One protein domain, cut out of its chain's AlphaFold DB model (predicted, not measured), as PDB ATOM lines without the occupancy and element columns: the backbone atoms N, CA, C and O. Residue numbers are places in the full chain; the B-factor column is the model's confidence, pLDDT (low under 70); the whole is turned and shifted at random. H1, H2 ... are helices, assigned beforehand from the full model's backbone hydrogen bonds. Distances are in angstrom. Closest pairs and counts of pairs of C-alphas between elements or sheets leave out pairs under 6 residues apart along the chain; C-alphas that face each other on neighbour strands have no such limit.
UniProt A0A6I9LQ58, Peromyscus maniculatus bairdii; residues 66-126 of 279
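Overview. This is residues 66 to 126 of the 279 residues of a protein of Peromyscus maniculatus bairdii (UniProt A0A6I9LQ58). You see a wide, open arch with two legs: H1 and H2 follow each other along one leg, and residues 105 to 126, with H3 and H4, make the other, which stands free. Between them, residues 88 to 104 swing out past H2 in a loop and fold back. No two helices touch. The printed part has 61 residues with four named helices, H1 to H4 in chain order, and no named strand; its class is all helix. It is extended, with a radius of gyration of the C-alphas of 18.0 A, and flat, spanning 47 by 40 by 17 A.

Along the chain. Find C-alpha 66 at (35.199, -51.107, 202.054); there H1 begins, residues 66 to 73, 11.4 A long. H2, the longest helix, takes residues 77 to 87 and measures 15.6 A. Go on to C-alpha 92 at (36.852, -7.784, 213.469), in a stretch with no named element, residues 88 to 110. H3 is residues 111 to 118, 10.2 A long. H4, residues 121 to 124, 5.5 A, ends with C-alpha 124 at (40.100, -29.274, 240.394).

Arrangement. Start at H1: it is apart from H2, H3 and H4. H2 is apart from H3 and H4. H3 and H4 are close but not clearly touching; their closest C-alphas, those of Arg 117 and Met 123, are 7.9 A apart. In H2 and H3 every O i to N i+4 pair is within hydrogen-bond range, in H1 3 of 4, and H4 is too short for such a pair.

Size, cuts and confidence. The C-alphas farthest apart, those of Ser 66 and Asn 121, are 49.0 A apart. The link from H2 to H3 is long, with 23 residues; H1 to H2 and H3 to H4 are tight links. The printed part has no cut. The mean pLDDT of the printed part is 91.4; look at residue 75 for the one value under 70.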
ATOM      1  N   SER A  66      36.308 -51.695 202.825       82.62
ATOM      2  CA  SER A  66      35.199 -51.107 202.054       82.62
ATOM      3  C   SER A  66      34.535 -49.938 202.787       82.62
ATOM      4  O   SER A  66      34.341 -48.882 202.196       82.62
ATOM      5  N   ARG A  67      34.287 -50.082 204.093       82.06
ATOM      6  CA  ARG A  67      33.739 -49.012 204.942       82.06
ATOM      7  C   ARG A  67      34.702 -47.840 205.105       82.06
ATOM      8  O   ARG A  67      34.283 -46.698 204.987       82.06
ATOM      9  N   GLY A  68      35.993 -48.113 205.310       86.75
ATOM     10  CA  GLY A  68      37.016 -47.064 205.378       86.75
ATOM     11  C   GLY A  68      37.098 -46.243 204.087       86.75
ATOM     12  O   GLY A  68      37.292 -45.033 204.140       86.75
ATOM     13  N   ARG A  69      36.880 -46.881 202.927       83.88
ATOM     14  CA  ARG A  69      36.777 -46.175 201.643       83.88
ATOM     15  C   ARG A  69      35.534 -45.295 201.566       83.88
ATOM     16  O   ARG A  69      35.660 -44.172 201.103       83.88
ATOM     17  N   VAL A  70      34.377 -45.761 202.038       81.06
ATOM     18  CA  VAL A  70      33.160 -44.932 202.090       81.06
ATOM     19  C   VAL A  70      33.378 -43.709 202.983       81.06
ATOM     20  O   VAL A  70      33.120 -42.599 202.540       81.06
ATOM     21  N   ILE A  71      33.940 -43.888 204.185       82.25
ATOM     22  CA  ILE A  71      34.214 -42.786 205.131       82.25
ATOM     23  C   ILE A  71      35.093 -41.710 204.500       82.25
ATOM     24  O   ILE A  71      34.794 -40.530 204.631       82.25
ATOM     25  N   LYS A  72      36.152 -42.106 203.780       79.31
ATOM     26  CA  LYS A  72      37.069 -41.164 203.121       79.31
ATOM     27  C   LYS A  72      36.345 -40.171 202.205       79.31
ATOM     28  O   LYS A  72      36.831 -39.057 202.022       79.31
ATOM     29  N   TRP A  73      35.233 -40.589 201.610       71.00
ATOM     30  CA  TRP A  73      34.482 -39.802 200.639       71.00
ATOM     31  C   TRP A  73      33.137 -39.307 201.165       71.00
ATOM     32  O   TRP A  73      32.414 -38.637 200.433       71.00
ATOM     33  N   PHE A  74      32.808 -39.595 202.423       70.19
ATOM     34  CA  PHE A  74      31.572 -39.142 203.041       70.19
ATOM     35  C   PHE A  74      31.743 -37.707 203.557       70.19
ATOM     36  O   PHE A  74      31.716 -37.465 204.758       70.19
ATOM     37  N   TRP A  75      31.928 -36.772 202.627       67.19
ATOM     38  CA  TRP A  75      31.930 -35.335 202.890       67.19
ATOM     39  C   TRP A  75      30.526 -34.801 202.647       67.19
ATOM     40  O   TRP A  75      29.942 -35.065 201.593       67.19
ATOM     41  N   ASP A  76      29.980 -34.065 203.608       74.50
ATOM     42  CA  ASP A  76      28.766 -33.289 203.386       74.50
ATOM     43  C   ASP A  76      29.096 -31.807 203.151       74.50
ATOM     44  O   ASP A  76      30.222 -31.338 203.347       74.50
ATOM     45  N   SER A  77      28.100 -31.056 202.685       81.19
ATOM     46  CA  SER A  77      28.249 -29.624 202.422       81.19
ATOM     47  C   SER A  77      28.543 -28.811 203.686       81.19
ATOM     48  O   SER A  77      29.093 -27.714 203.585       81.19
ATOM     49  N   ALA A  78      28.195 -29.324 204.873       84.75
ATOM     50  CA  ALA A  78      28.483 -28.656 206.135       84.75
ATOM     51  C   ALA A  78      29.978 -28.748 206.470       84.75
ATOM     52  O   ALA A  78      30.570 -27.742 206.859       84.75
ATOM     53  N   GLU A  79      30.613 -29.903 206.257       85.31
ATOM     54  CA  GLU A  79      32.054 -30.079 206.453       85.31
ATOM     55  C   GLU A  79      32.877 -29.249 205.456       85.31
ATOM     56  O   GLU A  79      33.865 -28.613 205.838       85.31
ATOM     57  N   GLU A  80      32.451 -29.182 204.191       87.81
ATOM     58  CA  GLU A  80      33.085 -28.315 203.189       87.81
ATOM     59  C   GLU A  80      32.970 -26.828 203.565       87.81
ATOM     60  O   GLU A  80      33.967 -26.097 203.542       87.81
ATOM     61  N   GLY A  81      31.784 -26.389 204.000       91.38
ATOM     62  CA  GLY A  81      31.572 -25.034 204.509       91.38
ATOM     63  C   GLY A  81      32.428 -24.727 205.740       91.38
ATOM     64  O   GLY A  81      33.063 -23.674 205.807       91.38
ATOM     65  N   TYR A  82      32.516 -25.664 206.687       91.75
ATOM     66  CA  TYR A  82      33.301 -25.512 207.912       91.75
ATOM     67  C   TYR A  82      34.805 -25.409 207.636       91.75
ATOM     68  O   TYR A  82      35.492 -24.582 208.240       91.75
ATOM     69  N   ARG A  83      35.326 -26.203 206.693       92.12
ATOM     70  CA  ARG A  83      36.727 -26.122 206.254       92.12
ATOM     71  C   ARG A  83      37.039 -24.809 205.560       92.12
ATOM     72  O   ARG A  83      38.084 -24.228 205.826       92.12
ATOM     73  N   THR A  84      36.142 -24.356 204.688       94.31
ATOM     74  CA  THR A  84      36.305 -23.086 203.974       94.31
ATOM     75  C   THR A  84      36.342 -21.926 204.964       94.31
ATOM     76  O   THR A  84      37.238 -21.095 204.887       94.31
ATOM     77  N   TYR A  85      35.446 -21.933 205.957       95.38
ATOM     78  CA  TYR A  85      35.465 -20.975 207.063       95.38
ATOM     79  C   TYR A  85      36.825 -20.928 207.785       95.38
ATOM     80  O   TYR A  85      37.384 -19.848 207.919       95.38
ATOM     81  N   HIS A  86      37.403 -22.073 208.171       95.50
ATOM     82  CA  HIS A  86      38.700 -22.111 208.876       95.50
ATOM     83  C   HIS A  86      39.889 -21.623 208.037       95.50
ATOM     84  O   HIS A  86      40.943 -21.298 208.581       95.50
ATOM     85  N   MET A  87      39.767 -21.618 206.710       96.88
ATOM     86  CA  MET A  87      40.822 -21.110 205.831       96.88
ATOM     87  C   MET A  87      40.828 -19.582 205.738       96.88
ATOM     88  O   MET A  87      41.847 -19.017 205.346       96.88
ATOM     89  N   ASP A  88      39.721 -18.927 206.084       97.56
ATOM     90  CA  ASP A  88      39.537 -17.482 205.957       97.56
ATOM     91  C   ASP A  88      38.585 -16.977 207.047       97.56
ATOM     92  O   ASP A  88      37.488 -16.504 206.772       97.56
ATOM     93  N   GLU A  89      38.956 -17.155 208.315       97.69
ATOM     94  CA  GLU A  89      38.077 -16.816 209.436       97.69
ATOM     95  C   GLU A  89      37.884 -15.302 209.551       97.69
ATOM     96  O   GLU A  89      38.853 -14.537 209.541       97.69
ATOM     97  N   TYR A  90      36.632 -14.868 209.710       98.00
ATOM     98  CA  TYR A  90      36.326 -13.493 210.090       98.00
ATOM     99  C   TYR A  90      36.917 -13.150 211.468       98.00
ATOM    100  O   TYR A  90      36.677 -13.856 212.449       98.00
ATOM    101  N   ASP A  91      37.615 -12.018 211.550       97.56
ATOM    102  CA  ASP A  91      38.065 -11.373 212.790       97.56
ATOM    103  C   ASP A  91      37.865  -9.862 212.615       97.56
ATOM    104  O   ASP A  91      38.260  -9.305 211.590       97.56
ATOM    105  N   GLU A  92      37.232  -9.199 213.585       97.50
ATOM    106  CA  GLU A  92      36.852  -7.784 213.469       97.50
ATOM    107  C   GLU A  92      38.045  -6.849 213.217       97.50
ATOM    108  O   GLU A  92      37.909  -5.867 212.484       97.50
ATOM    109  N   ASP A  93      39.217  -7.192 213.757       97.94
ATOM    110  CA  ASP A  93      40.430  -6.381 213.686       97.94
ATOM    111  C   ASP A  93      41.419  -6.916 212.640       97.94
ATOM    112  O   ASP A  93      42.056  -6.149 211.914       97.94
ATOM    113  N   LYS A  94      41.592  -8.241 212.577       98.06
ATOM    114  CA  LYS A  94      42.645  -8.897 211.783       98.06
ATOM    115  C   LYS A  94      42.185  -9.309 210.394       98.06
ATOM    116  O   LYS A  94      43.012  -9.340 209.483       98.06
ATOM    117  N   ASN A  95      40.911  -9.661 210.234       98.00
ATOM    118  CA  ASN A  95      40.364 -10.132 208.967       98.00
ATOM    119  C   ASN A  95      38.878  -9.759 208.813       98.00
ATOM    120  O   ASN A  95      38.008 -10.637 208.805       98.00
ATOM    121  N   PRO A  96      38.557  -8.461 208.671       97.69
ATOM    122  CA  PRO A  96      37.170  -7.997 208.621       97.69
ATOM    123  C   PRO A  96      36.416  -8.456 207.360       97.69
ATOM    124  O   PRO A  96      35.196  -8.331 207.303       97.69
ATOM    125  N   ASN A  97      37.129  -8.982 206.357       98.12
ATOM    126  CA  ASN A  97      36.555  -9.536 205.128       98.12
ATOM    127  C   ASN A  97      36.461 -11.070 205.144       98.12
ATOM    128  O   ASN A  97      36.035 -11.646 204.144       98.12
ATOM    129  N   GLY A  98      36.870 -11.715 206.240       98.06
ATOM    130  CA  GLY A  98      36.808 -13.164 206.370       98.06
ATOM    131  C   GLY A  98      35.376 -13.694 206.435       98.06
ATOM    132  O   GLY A  98      34.388 -12.965 206.568       98.06
ATOM    133  N   ILE A  99      35.262 -15.010 206.368       98.12
ATOM    134  CA  ILE A  99      34.017 -15.764 206.380       98.12
ATOM    135  C   ILE A  99      33.449 -15.814 207.800       98.12
ATOM    136  O   ILE A  99      34.106 -16.238 208.752       98.12
ATOM    137  N   ILE A 100      32.175 -15.443 207.933       96.88
ATOM    138  CA  ILE A 100      31.415 -15.583 209.179       96.88
ATOM    139  C   ILE A 100      30.743 -16.959 209.206       96.88
ATOM    140  O   ILE A 100      29.959 -17.307 208.319       96.88
ATOM    141  N   ASN A 101      31.001 -17.740 210.255       95.06
ATOM    142  CA  ASN A 101      30.383 -19.051 210.433       95.06
ATOM    143  C   ASN A 101      28.951 -18.941 210.982       95.06
ATOM    144  O   ASN A 101      28.744 -18.789 212.185       95.06
ATOM    145  N   LEU A 102      27.969 -19.079 210.089       94.81
ATOM    146  CA  LEU A 102      26.541 -19.200 210.422       94.81
ATOM    147  C   LEU A 102      25.986 -20.617 210.173       94.81
ATOM    148  O   LEU A 102      24.781 -20.832 210.273       94.81
ATOM    149  N   GLY A 103      26.849 -21.576 209.824       92.38
ATOM    150  CA  GLY A 103      26.464 -22.955 209.497       92.38
ATOM    151  C   GLY A 103      26.606 -23.943 210.657       92.38
ATOM    152  O   GLY A 103      26.109 -25.064 210.572       92.38
ATOM    153  N   THR A 104      27.279 -23.553 211.743       92.44
ATOM    154  CA  THR A 104      27.539 -24.432 212.893       92.44
ATOM    155  C   THR A 104      26.530 -24.189 214.010       92.44
ATOM    156  O   THR A 104      26.411 -23.079 214.525       92.44
ATOM    157  N   SER A 105      25.826 -25.243 214.425       92.88
ATOM    158  CA  SER A 105      24.910 -25.190 215.567       92.88
ATOM    159  C   SER A 105      25.691 -25.302 216.881       92.88
ATOM    160  O   SER A 105      25.896 -26.392 217.411       92.88
ATOM    161  N   GLU A 106      26.165 -24.165 217.390       93.00
ATOM    162  CA  GLU A 106      26.914 -24.071 218.646       93.00
ATOM    163  C   GLU A 106      26.289 -23.027 219.578       93.00
ATOM    164  O   GLU A 106      25.994 -21.902 219.173       93.00
ATOM    165  N   ASN A 107      26.111 -23.380 220.853       94.94
ATOM    166  CA  ASN A 107      25.605 -22.447 221.854       94.94
ATOM    167  C   ASN A 107      26.758 -21.770 222.610       94.94
ATOM    168  O   ASN A 107      27.247 -22.292 223.613       94.94
ATOM    169  N   LYS A 108      27.143 -20.575 222.148       94.88
ATOM    170  CA  LYS A 108      28.166 -19.725 222.786       94.88
ATOM    171  C   LYS A 108      27.616 -18.806 223.885       94.88
ATOM    172  O   LYS A 108      28.384 -18.131 224.564       94.88
ATOM    173  N   LEU A 109      26.296 -18.774 224.079       97.44
ATOM    174  CA  LEU A 109      25.621 -17.784 224.929       97.44
ATOM    175  C   LEU A 109      25.841 -18.008 226.431       97.44
ATOM    176  O   LEU A 109      25.608 -17.095 227.212       97.44
ATOM    177  N   CYS A 110      26.272 -19.207 226.829       97.06
ATOM    178  CA  CYS A 110      26.456 -19.588 228.234       97.06
ATOM    179  C   CYS A 110      27.932 -19.780 228.622       97.06
ATOM    180  O   CYS A 110      28.228 -20.427 229.631       97.06
ATOM    181  N   PHE A 111      28.876 -19.296 227.810       97.00
ATOM    182  CA  PHE A 111      30.307 -19.504 228.054       97.00
ATOM    183  C   PHE A 111      30.783 -18.860 229.358       97.00
ATOM    184  O   PHE A 111      31.622 -19.432 230.049       97.00
ATOM    185  N   ASP A 112      30.220 -17.717 229.739       97.44
ATOM    186  CA  ASP A 112      30.483 -17.046 231.012       97.44
ATOM    187  C   ASP A 112      30.057 -17.910 232.213       97.44
ATOM    188  O   ASP A 112      30.828 -18.082 233.161       97.44
ATOM    189  N   LEU A 113      28.868 -18.522 232.146       97.50
ATOM    190  CA  LEU A 113      28.345 -19.407 233.188       97.50
ATOM    191  C   LEU A 113      29.199 -20.672 233.324       97.50
ATOM    192  O   LEU A 113      29.566 -21.058 234.439       97.50
ATOM    193  N   LEU A 114      29.538 -21.300 232.193       96.00
ATOM    194  CA  LEU A 114      30.389 -22.489 232.158       96.00
ATOM    195  C   LEU A 114      31.795 -22.171 232.671       96.00
ATOM    196  O   LEU A 114      32.283 -22.862 233.560       96.00
ATOM    197  N   SER A 115      32.416 -21.096 232.185       96.12
ATOM    198  CA  SER A 115      33.745 -20.655 232.621       96.12
ATOM    199  C   SER A 115      33.773 -20.380 234.123       96.12
ATOM    200  O   SER A 115      34.627 -20.904 234.844       96.12
ATOM    201  N   ARG A 116      32.772 -19.657 234.643       96.69
ATOM    202  CA  ARG A 116      32.640 -19.408 236.081       96.69
ATOM    203  C   ARG A 116      32.534 -20.703 236.885       96.69
ATOM    204  O   ARG A 116      33.137 -20.784 237.952       96.69
ATOM    205  N   ARG A 117      31.777 -21.702 236.416       95.56
ATOM    206  CA  ARG A 117      31.620 -22.984 237.124       95.56
ATOM    207  C   ARG A 117      32.892 -23.826 237.076       95.56
ATOM    208  O   ARG A 117      33.280 -24.365 238.110       95.56
ATOM    209  N   LEU A 118      33.503 -23.944 235.898       94.94
ATOM    210  CA  LEU A 118      34.660 -24.805 235.638       94.94
ATOM    211  C   LEU A 118      35.947 -24.303 236.309       94.94
ATOM    212  O   LEU A 118      36.851 -25.093 236.548       94.94
ATOM    213  N   THR A 119      36.019 -23.015 236.649       95.06
ATOM    214  CA  THR A 119      37.173 -22.398 237.330       95.06
ATOM    215  C   THR A 119      37.099 -22.436 238.861       95.06
ATOM    216  O   THR A 119      37.988 -21.914 239.530       95.06
ATOM    217  N   GLN A 120      36.059 -23.037 239.448       95.38
ATOM    218  CA  GLN A 120      35.947 -23.169 240.905       95.38
ATOM    219  C   GLN A 120      36.907 -24.239 241.459       95.38
ATOM    220  O   GLN A 120      37.181 -25.244 240.806       95.38
ATOM    221  N   ASN A 121      37.384 -24.049 242.696       93.56
ATOM    222  CA  ASN A 121      38.371 -24.938 243.332       93.56
ATOM    223  C   ASN A 121      37.892 -26.393 243.474       93.56
ATOM    224  O   ASN A 121      38.707 -27.312 243.443       93.56
ATOM    225  N   ASP A 122      36.586 -26.610 243.628       90.81
ATOM    226  CA  ASP A 122      35.991 -27.944 243.740       90.81
ATOM    227  C   ASP A 122      36.034 -28.729 242.418       90.81
ATOM    228  O   ASP A 122      36.030 -29.956 242.444       90.81
ATOM    229  N   MET A 123      36.154 -28.052 241.269       90.69
ATOM    230  CA  MET A 123      36.312 -28.701 239.958       90.69
ATOM    231  C   MET A 123      37.722 -29.242 239.710       90.69
ATOM    232  O   MET A 123      37.914 -30.045 238.801       90.69
ATOM    233  N   LEU A 124      38.710 -28.818 240.502       84.69
ATOM    234  CA  LEU A 124      40.100 -29.274 240.394       84.69
ATOM    235  C   LEU A 124      40.387 -30.499 241.274       84.69
ATOM    236  O   LEU A 124      41.530 -30.948 241.366       84.69
ATOM    237  N   HIS A 125      39.364 -31.038 241.939       88.81
ATOM    238  CA  HIS A 125      39.507 -32.199 242.798       88.81
ATOM    239  C   HIS A 125      39.426 -33.498 241.989       88.81
ATOM    240  O   HIS A 125      38.387 -33.825 241.420       88.81
ATOM    241  N   VAL A 126      40.526 -34.254 241.960       89.25
ATOM    242  CA  VAL A 126      40.591 -35.576 241.323       89.25
ATOM    243  C   VAL A 126      40.901 -36.625 242.381       89.25
ATOM    244  O   VAL A 126      41.998 -36.661 242.936       89.25
TER     245      VAL A 126